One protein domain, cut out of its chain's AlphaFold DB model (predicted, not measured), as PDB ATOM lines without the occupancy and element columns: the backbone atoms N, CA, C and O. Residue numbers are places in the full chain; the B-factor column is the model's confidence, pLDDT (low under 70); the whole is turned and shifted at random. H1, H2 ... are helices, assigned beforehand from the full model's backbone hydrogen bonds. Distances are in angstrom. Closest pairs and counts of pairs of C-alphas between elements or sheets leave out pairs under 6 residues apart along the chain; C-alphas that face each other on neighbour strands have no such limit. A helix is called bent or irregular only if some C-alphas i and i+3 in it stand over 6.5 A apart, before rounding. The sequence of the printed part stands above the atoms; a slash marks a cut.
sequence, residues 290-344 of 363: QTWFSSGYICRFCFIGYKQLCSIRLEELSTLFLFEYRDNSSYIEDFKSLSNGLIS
ATOM      1  N   GLN A 290     144.142 186.831 127.576       92.88
ATOM      2  CA  GLN A 290     143.061 186.290 126.775       92.88
ATOM      3  C   GLN A 290     143.561 185.847 125.396       92.88
ATOM      4  O   GLN A 290     144.402 186.495 124.766       92.88
ATOM      5  N   THR A 291     142.994 184.745 124.923       91.75
ATOM      6  CA  THR A 291     143.354 184.094 123.657       91.75
ATOM      7  C   THR A 291     142.277 184.268 122.582       91.75
ATOM      8  O   THR A 291     142.287 183.578 121.565       91.75
ATOM      9  N   TRP A 292     141.314 185.164 122.811       91.44
ATOM     10  CA  TRP A 292     140.312 185.586 121.835       91.44
ATOM     11  C   TRP A 292     140.585 187.033 121.417       91.44
ATOM     12  O   TRP A 292     140.704 187.929 122.248       91.44
ATOM     13  N   PHE A 293     140.667 187.268 120.107       91.94
ATOM     14  CA  PHE A 293     141.105 188.550 119.537       91.94
ATOM     15  C   PHE A 293     139.953 189.385 118.956       91.94
ATOM     16  O   PHE A 293     140.173 190.251 118.118       91.94
ATOM     17  N   SER A 294     138.717 189.111 119.376       92.12
ATOM     18  CA  SER A 294     137.493 189.753 118.869       92.12
ATOM     19  C   SER A 294     136.830 190.715 119.864       92.12
ATOM     20  O   SER A 294     135.758 191.252 119.592       92.12
ATOM     21  N   SER A 295     137.415 190.913 121.049       92.69
ATOM     22  CA  SER A 295     136.896 191.824 122.078       92.69
ATOM     23  C   SER A 295     137.955 192.132 123.141       92.69
ATOM     24  O   SER A 295     138.959 191.434 123.230       92.69
ATOM     25  N   GLY A 296     137.732 193.166 123.959       92.69
ATOM     26  CA  GLY A 296     138.622 193.516 125.074       92.69
ATOM     27  C   GLY A 296     139.987 194.052 124.632       92.69
ATOM     28  O   GLY A 296     140.117 194.586 123.531       92.69
ATOM     29  N   TYR A 297     140.989 193.917 125.501       92.88
ATOM     30  CA  TYR A 297     142.375 194.317 125.252       92.88
ATOM     31  C   TYR A 297     143.138 193.150 124.630       92.88
ATOM     32  O   TYR A 297     143.328 192.110 125.257       92.88
ATOM     33  N   ILE A 298     143.542 193.313 123.375       90.44
ATOM     34  CA  ILE A 298     144.058 192.210 122.551       90.44
ATOM     35  C   ILE A 298     145.552 192.320 122.255       90.44
ATOM     36  O   ILE A 298     146.121 191.395 121.689       90.44
ATOM     37  N   CYS A 299     146.179 193.446 122.595       89.88
ATOM     38  CA  CYS A 299     147.596 193.669 122.353       89.88
ATOM     39  C   CYS A 299     148.408 193.357 123.613       89.88
ATOM     40  O   CYS A 299     148.116 193.877 124.690       89.88
ATOM     41  N   ARG A 300     149.469 192.559 123.464       90.06
ATOM     42  CA  ARG A 300     150.454 192.315 124.531       90.06
ATOM     43  C   ARG A 300     151.450 193.458 124.734       90.06
ATOM     44  O   ARG A 300     152.207 193.454 125.690       90.06
ATOM     45  N   PHE A 301     151.483 194.445 123.848       89.69
ATOM     46  CA  PHE A 301     152.452 195.542 123.944       89.69
ATOM     47  C   PHE A 301     151.840 196.838 124.447       89.69
ATOM     48  O   PHE A 301     152.546 197.644 125.033       89.69
ATOM     49  N   CYS A 302     150.542 197.048 124.246       90.31
ATOM     50  CA  CYS A 302     149.864 198.279 124.634       90.31
ATOM     51  C   CYS A 302     148.464 198.001 125.185       90.31
ATOM     52  O   CYS A 302     147.990 196.860 125.209       90.31
ATOM     53  N   PHE A 303     147.791 199.066 125.609       91.12
ATOM     54  CA  PHE A 303     146.430 199.024 126.142       91.12
ATOM     55  C   PHE A 303     145.346 199.258 125.077       91.12
ATOM     56  O   PHE A 303     144.227 199.640 125.405       91.12
ATOM     57  N   ILE A 304     145.621 199.020 123.791       88.94
ATOM     58  CA  ILE A 304     144.582 199.181 122.767       88.94
ATOM     59  C   ILE A 304     143.517 198.075 122.862       88.94
ATOM     60  O   ILE A 304     143.813 196.872 122.897       88.94
ATOM     61  N   GLY A 305     142.249 198.487 122.875       89.94
ATOM     62  CA  GLY A 305     141.110 197.576 122.795       89.94
ATOM     63  C   GLY A 305     140.748 197.205 121.353       89.94
ATOM     64  O   GLY A 305     140.917 198.005 120.438       89.94
ATOM     65  N   TYR A 306     140.146 196.032 121.142       91.50
ATOM     66  CA  TYR A 306     139.682 195.564 119.825       91.50
ATOM     67  C   TYR A 306     138.814 196.600 119.095       91.50
ATOM     68  O   TYR A 306     139.047 196.898 117.929       91.50
ATOM     69  N   LYS A 307     137.844 197.208 119.795       91.56
ATOM     70  CA  LYS A 307     136.959 198.227 119.205       91.56
ATOM     71  C   LYS A 307     137.725 199.463 118.730       91.56
ATOM     72  O   LYS A 307     137.405 199.992 117.674       91.56
ATOM     73  N   GLN A 308     138.718 199.900 119.505       88.00
ATOM     74  CA  GLN A 308     139.574 201.027 119.136       88.00
ATOM     75  C   GLN A 308     140.436 200.657 117.931       88.00
ATOM     76  O   GLN A 308     140.450 201.403 116.959       88.00
ATOM     77  N   LEU A 309     141.055 199.473 117.938       87.62
ATOM     78  CA  LEU A 309     141.839 198.984 116.805       87.62
ATOM     79  C   LEU A 309     141.010 198.949 115.512       87.62
ATOM     80  O   LEU A 309     141.468 199.438 114.488       87.62
ATOM     81  N   CYS A 310     139.775 198.441 115.561       88.25
ATOM     82  CA  CYS A 310     138.879 198.408 114.400       88.25
ATOM     83  C   CYS A 310     138.426 199.795 113.920       88.25
ATOM     84  O   CYS A 310     137.950 199.911 112.794       88.25
ATOM     85  N   SER A 311     138.524 200.827 114.763       87.44
ATOM     86  CA  SER A 311     138.174 202.201 114.387       87.44
ATOM     87  C   SER A 311     139.329 202.982 113.754       87.44
ATOM     88  O   SER A 311     139.075 204.018 113.145       87.44
ATOM     89  N   ILE A 312     140.569 202.489 113.866       85.00
ATOM     90  CA  ILE A 312     141.751 203.130 113.279       85.00
ATOM     91  C   ILE A 312     141.711 202.966 111.763       85.00
ATOM     92  O   ILE A 312     141.603 201.856 111.236       85.00
ATOM     93  N   ARG A 313     141.834 204.087 111.055       81.62
ATOM     94  CA  ARG A 313     141.993 204.105 109.600       81.62
ATOM     95  C   ARG A 313     143.457 203.880 109.229       81.62
ATOM     96  O   ARG A 313     144.354 204.256 109.981       81.62
ATOM     97  N   LEU A 314     143.717 203.282 108.067       77.50
ATOM     98  CA  LEU A 314     145.087 202.977 107.625       77.50
ATOM     99  C   LEU A 314     145.949 204.243 107.488       77.50
ATOM    100  O   LEU A 314     147.146 204.217 107.760       77.50
ATOM    101  N   GLU A 315     145.335 205.365 107.125       80.38
ATOM    102  CA  GLU A 315     145.988 206.671 107.013       80.38
ATOM    103  C   GLU A 315     146.414 207.242 108.378       80.38
ATOM    104  O   GLU A 315     147.266 208.125 108.450       80.38
ATOM    105  N   GLU A 316     145.854 206.714 109.467       77.50
ATOM    106  CA  GLU A 316     146.098 207.131 110.847       77.50
ATOM    107  C   GLU A 316     146.977 206.127 111.605       77.50
ATOM    108  O   GLU A 316     147.119 206.234 112.819       77.50
ATOM    109  N   LEU A 317     147.619 205.165 110.928       71.06
ATOM    110  CA  LEU A 317     148.507 204.189 111.580       71.06
ATOM    111  C   LEU A 317     149.648 204.848 112.374       71.06
ATOM    112  O   LEU A 317     150.127 204.268 113.341       71.06
ATOM    113  N   SER A 318     150.057 206.073 112.030       70.56
ATOM    114  CA  SER A 318     151.027 206.847 112.816       70.56
ATOM    115  C   SER A 318     150.549 207.144 114.244       70.56
ATOM    116  O   SER A 318     151.373 207.302 115.144       70.56
ATOM    117  N   THR A 319     149.236 207.146 114.489       67.56
ATOM    118  CA  THR A 319     148.655 207.284 115.833       67.56
ATOM    119  C   THR A 319     148.905 206.058 116.714       67.56
ATOM    120  O   THR A 319     148.813 206.172 117.933       67.56
ATOM    121  N   LEU A 320     149.321 204.912 116.145       65.44
ATOM    122  CA  LEU A 320     149.696 203.730 116.928       65.44
ATOM    123  C   LEU A 320     150.906 203.961 117.840       65.44
ATOM    124  O   LEU A 320     151.002 203.334 118.891       65.44
ATOM    125  N   PHE A 321     151.796 204.887 117.481       63.56
ATOM    126  CA  PHE A 321     152.945 205.256 118.311       63.56
ATOM    127  C   PHE A 321     152.577 206.165 119.495       63.56
ATOM    128  O   PHE A 321     153.432 206.456 120.325       63.56
ATOM    129  N   LEU A 322     151.319 206.614 119.582       68.06
ATOM    130  CA  LEU A 322     150.804 207.414 120.697       68.06
ATOM    131  C   LEU A 322     150.151 206.556 121.787       68.06
ATOM    132  O   LEU A 322     149.702 207.100 122.796       68.06
ATOM    133  N   PHE A 323     150.053 205.237 121.593       75.94
ATOM    134  CA  PHE A 323     149.471 204.367 122.607       75.94
ATOM    135  C   PHE A 323     150.398 204.201 123.805       75.94
ATOM    136  O   PHE A 323     151.613 204.072 123.674       75.94
ATOM    137  N   GLU A 324     149.782 204.137 124.980       86.19
ATOM    138  CA  GLU A 324     150.463 203.736 126.199       86.19
ATOM    139  C   GLU A 324     150.905 202.273 126.077       86.19
ATOM    140  O   GLU A 324     150.091 201.366 125.840       86.19
ATOM    141  N   TYR A 325     152.214 202.056 126.196       89.88
ATOM    142  CA  TYR A 325     152.822 200.736 126.163       89.88
ATOM    143  C   TYR A 325     152.826 200.115 127.554       89.88
ATOM    144  O   TYR A 325     152.989 200.794 128.564       89.88
ATOM    145  N   ARG A 326     152.685 198.794 127.588       91.44
ATOM    146  CA  ARG A 326     152.863 198.003 128.798       91.44
ATOM    147  C   ARG A 326     154.339 197.969 129.160       91.44
ATOM    148  O   ARG A 326     155.193 197.719 128.310       91.44
ATOM    149  N   ASP A 327     154.604 198.146 130.437       92.31
ATOM    150  CA  ASP A 327     155.896 197.932 131.068       92.31
ATOM    151  C   ASP A 327     155.811 196.768 132.066       92.31
ATOM    152  O   ASP A 327     154.754 196.166 132.281       92.31
ATOM    153  N   ASN A 328     156.932 196.413 132.688       91.88
ATOM    154  CA  ASN A 328     156.935 195.319 133.657       91.88
ATOM    155  C   ASN A 328     155.993 195.582 134.844       91.88
ATOM    156  O   ASN A 328     155.298 194.675 135.296       91.88
ATOM    157  N   SER A 329     155.956 196.816 135.350       93.31
ATOM    158  CA  SER A 329     155.164 197.192 136.526       93.31
ATOM    159  C   SER A 329     153.666 197.041 136.277       93.31
ATOM    160  O   SER A 329     152.968 196.417 137.077       93.31
ATOM    161  N   SER A 330     153.190 197.537 135.137       94.25
ATOM    162  CA  SER A 330     151.798 197.421 134.706       94.25
ATOM    163  C   SER A 330     151.398 195.974 134.436       94.25
ATOM    164  O   SER A 330     150.308 195.568 134.830       94.25
ATOM    165  N   TYR A 331     152.293 195.144 133.884       93.00
ATOM    166  CA  TYR A 331     152.071 193.696 133.815       93.00
ATOM    167  C   TYR A 331     151.845 193.079 135.201       93.00
ATOM    168  O   TYR A 331     150.896 192.319 135.400       93.00
ATOM    169  N   ILE A 332     152.697 193.409 136.177       92.38
ATOM    170  CA  ILE A 332     152.573 192.902 137.549       92.38
ATOM    171  C   ILE A 332     151.281 193.378 138.221       92.38
ATOM    172  O   ILE A 332     150.676 192.608 138.975       92.38
ATOM    173  N   GLU A 333     150.863 194.618 137.981       93.88
ATOM    174  CA  GLU A 333     149.595 195.152 138.478       93.88
ATOM    175  C   GLU A 333     148.402 194.426 137.847       93.88
ATOM    176  O   GLU A 333     147.590 193.856 138.577       93.88
ATOM    177  N   ASP A 334     148.375 194.313 136.518       93.56
ATOM    178  CA  ASP A 334     147.325 193.608 135.781       93.56
ATOM    179  C   ASP A 334     147.231 192.123 136.168       93.56
ATOM    180  O   ASP A 334     146.135 191.563 136.196       93.56
ATOM    181  N   PHE A 335     148.339 191.461 136.527       91.88
ATOM    182  CA  PHE A 335     148.295 190.087 137.051       91.88
ATOM    183  C   PHE A 335     147.579 189.984 138.403       91.88
ATOM    184  O   PHE A 335     147.106 188.900 138.753       91.88
ATOM    185  N   LYS A 336     147.560 191.054 139.208       91.31
ATOM    186  CA  LYS A 336     146.887 191.077 140.518       91.31
ATOM    187  C   LYS A 336     145.396 191.364 140.366       91.31
ATOM    188  O   LYS A 336     144.600 190.735 141.054       91.31
ATOM    189  N   SER A 337     145.036 192.296 139.488       93.50
ATOM    190  CA  SER A 337     143.651 192.715 139.239       93.50
ATOM    191  C   SER A 337     142.933 191.888 138.171       93.50
ATOM    192  O   SER A 337     141.711 191.981 138.079       93.50
ATOM    193  N   LEU A 338     143.660 191.087 137.381       94.12
ATOM    194  CA  LEU A 338     143.151 190.380 136.196       94.12
ATOM    195  C   LEU A 338     142.408 191.337 135.250       94.12
ATOM    196  O   LEU A 338     141.263 191.113 134.853       94.12
ATOM    197  N   SER A 339     143.070 192.452 134.939       93.56
ATOM    198  CA  SER A 339     142.549 193.535 134.104       93.56
ATOM    199  C   SER A 339     143.243 193.604 132.751       93.56
ATOM    200  O   SER A 339     144.203 192.890 132.466       93.56
ATOM    201  N   ASN A 340     142.715 194.471 131.883       93.25
ATOM    202  CA  ASN A 340     143.345 194.835 130.619       93.25
ATOM    203  C   ASN A 340     143.701 193.619 129.746       93.25
ATOM    204  O   ASN A 340     144.760 193.558 129.135       93.25
ATOM    205  N   GLY A 341     142.799 192.637 129.667       92.62
ATOM    206  CA  GLY A 341     142.984 191.446 128.833       92.62
ATOM    207  C   GLY A 341     143.807 190.335 129.486       92.62
ATOM    208  O   GLY A 341     143.974 189.291 128.860       92.62
ATOM    209  N   LEU A 342     144.283 190.503 130.723       94.00
ATOM    210  CA  LEU A 342     144.833 189.399 131.505       94.00
ATOM    211  C   LEU A 342     143.719 188.603 132.171       94.00
ATOM    212  O   LEU A 342     142.834 189.164 132.808       94.00
ATOM    213  N   ILE A 343     143.771 187.283 132.021       93.69
ATOM    214  CA  ILE A 343     142.788 186.344 132.583       93.69
ATOM    215  C   ILE A 343     143.408 185.441 133.650       93.69
ATOM    216  O   ILE A 343     142.696 184.796 134.417       93.69
ATOM    217  N   SER A 344     144.737 185.391 133.708       92.44
ATOM    218  CA  SER A 344     145.501 184.722 134.751       92.44
ATOM    219  C   SER A 344     146.902 185.337 134.860       92.44
ATOM    220  O   SER A 344     147.364 186.011 133.940       92.44
TER     221      SER A 344
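This is residues 290 to 344 of the 363 residues of an uncharacterized protein of Macrostomum lignano (UniProt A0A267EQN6). Three short helices are strung along a flat, loose ring of chain, with H2 at one end of the longest axis, H3 at the other, and H1 on one long side. Of the stretch before H1, residues 290 to 305, the first residues, 290 to 294, lie at the rim of the ring, and the later part reaches into its middle and folds back near Phe 301, while residues 323 to 327 make the other long side between H2 and H3. The printed part has 55 residues with three named helices, H1, H2 and H3 in that order, and no named strand; the class is all helix, though under half of the residues, 25 of 55, are in named elements. The whole is only just compact, close to loose, with a radius of gyration of the C-alphas of 11.9 A, and its outline of 37 by 22 by 12 A is only just flat.

Residues 290 to 305 come first, with no named element, and their C-alphas lie 3 to 13 A from the mean of the C-alphas. H1, residues 306 to 311, follows and touches no helix. A tight link of 2 residues leads to H2, residues 314 to 322. H1 and H2 are apart, with no C-alpha of the one within 8 A of the other. A tight link of 5 residues leads to H3, residues 328 to 337. H2 and H3 are apart, and so are H1 and H3. In H1 and H3 every O i to N i+4 pair is within hydrogen-bond range. In H2, 0 of 5 such pairs are within range, beside 5 of 6 O i to N i+3 pairs.

H1 begins with C-alpha 306 at (139.682, 195.564, 119.825) and measures 8.7 A from first to last C-alpha. H2 begins with C-alpha 314 at (145.087, 202.977, 107.625) and measures 14.9 A. It is irregular: C-alphas 315 and 318 are 7.7 A apart, against about 5 A in a regular helix. H3, the longest helix by residues with 10, measures 14.6 A and ends with C-alpha 337 at (143.651, 192.715, 139.239).

The two C-alphas farthest apart are those of Glu 315 and Lys 336, at 37.0 A. The first and last printed C-alphas, of Gln 290 and Ser 344, are 8.5 A apart. The printed part has no cut, and neither link between helices is long. The mean pLDDT of the printed part is 87.6; residues 319 to 322, which belong to H2, are under 70, and the mean of H2 is 71.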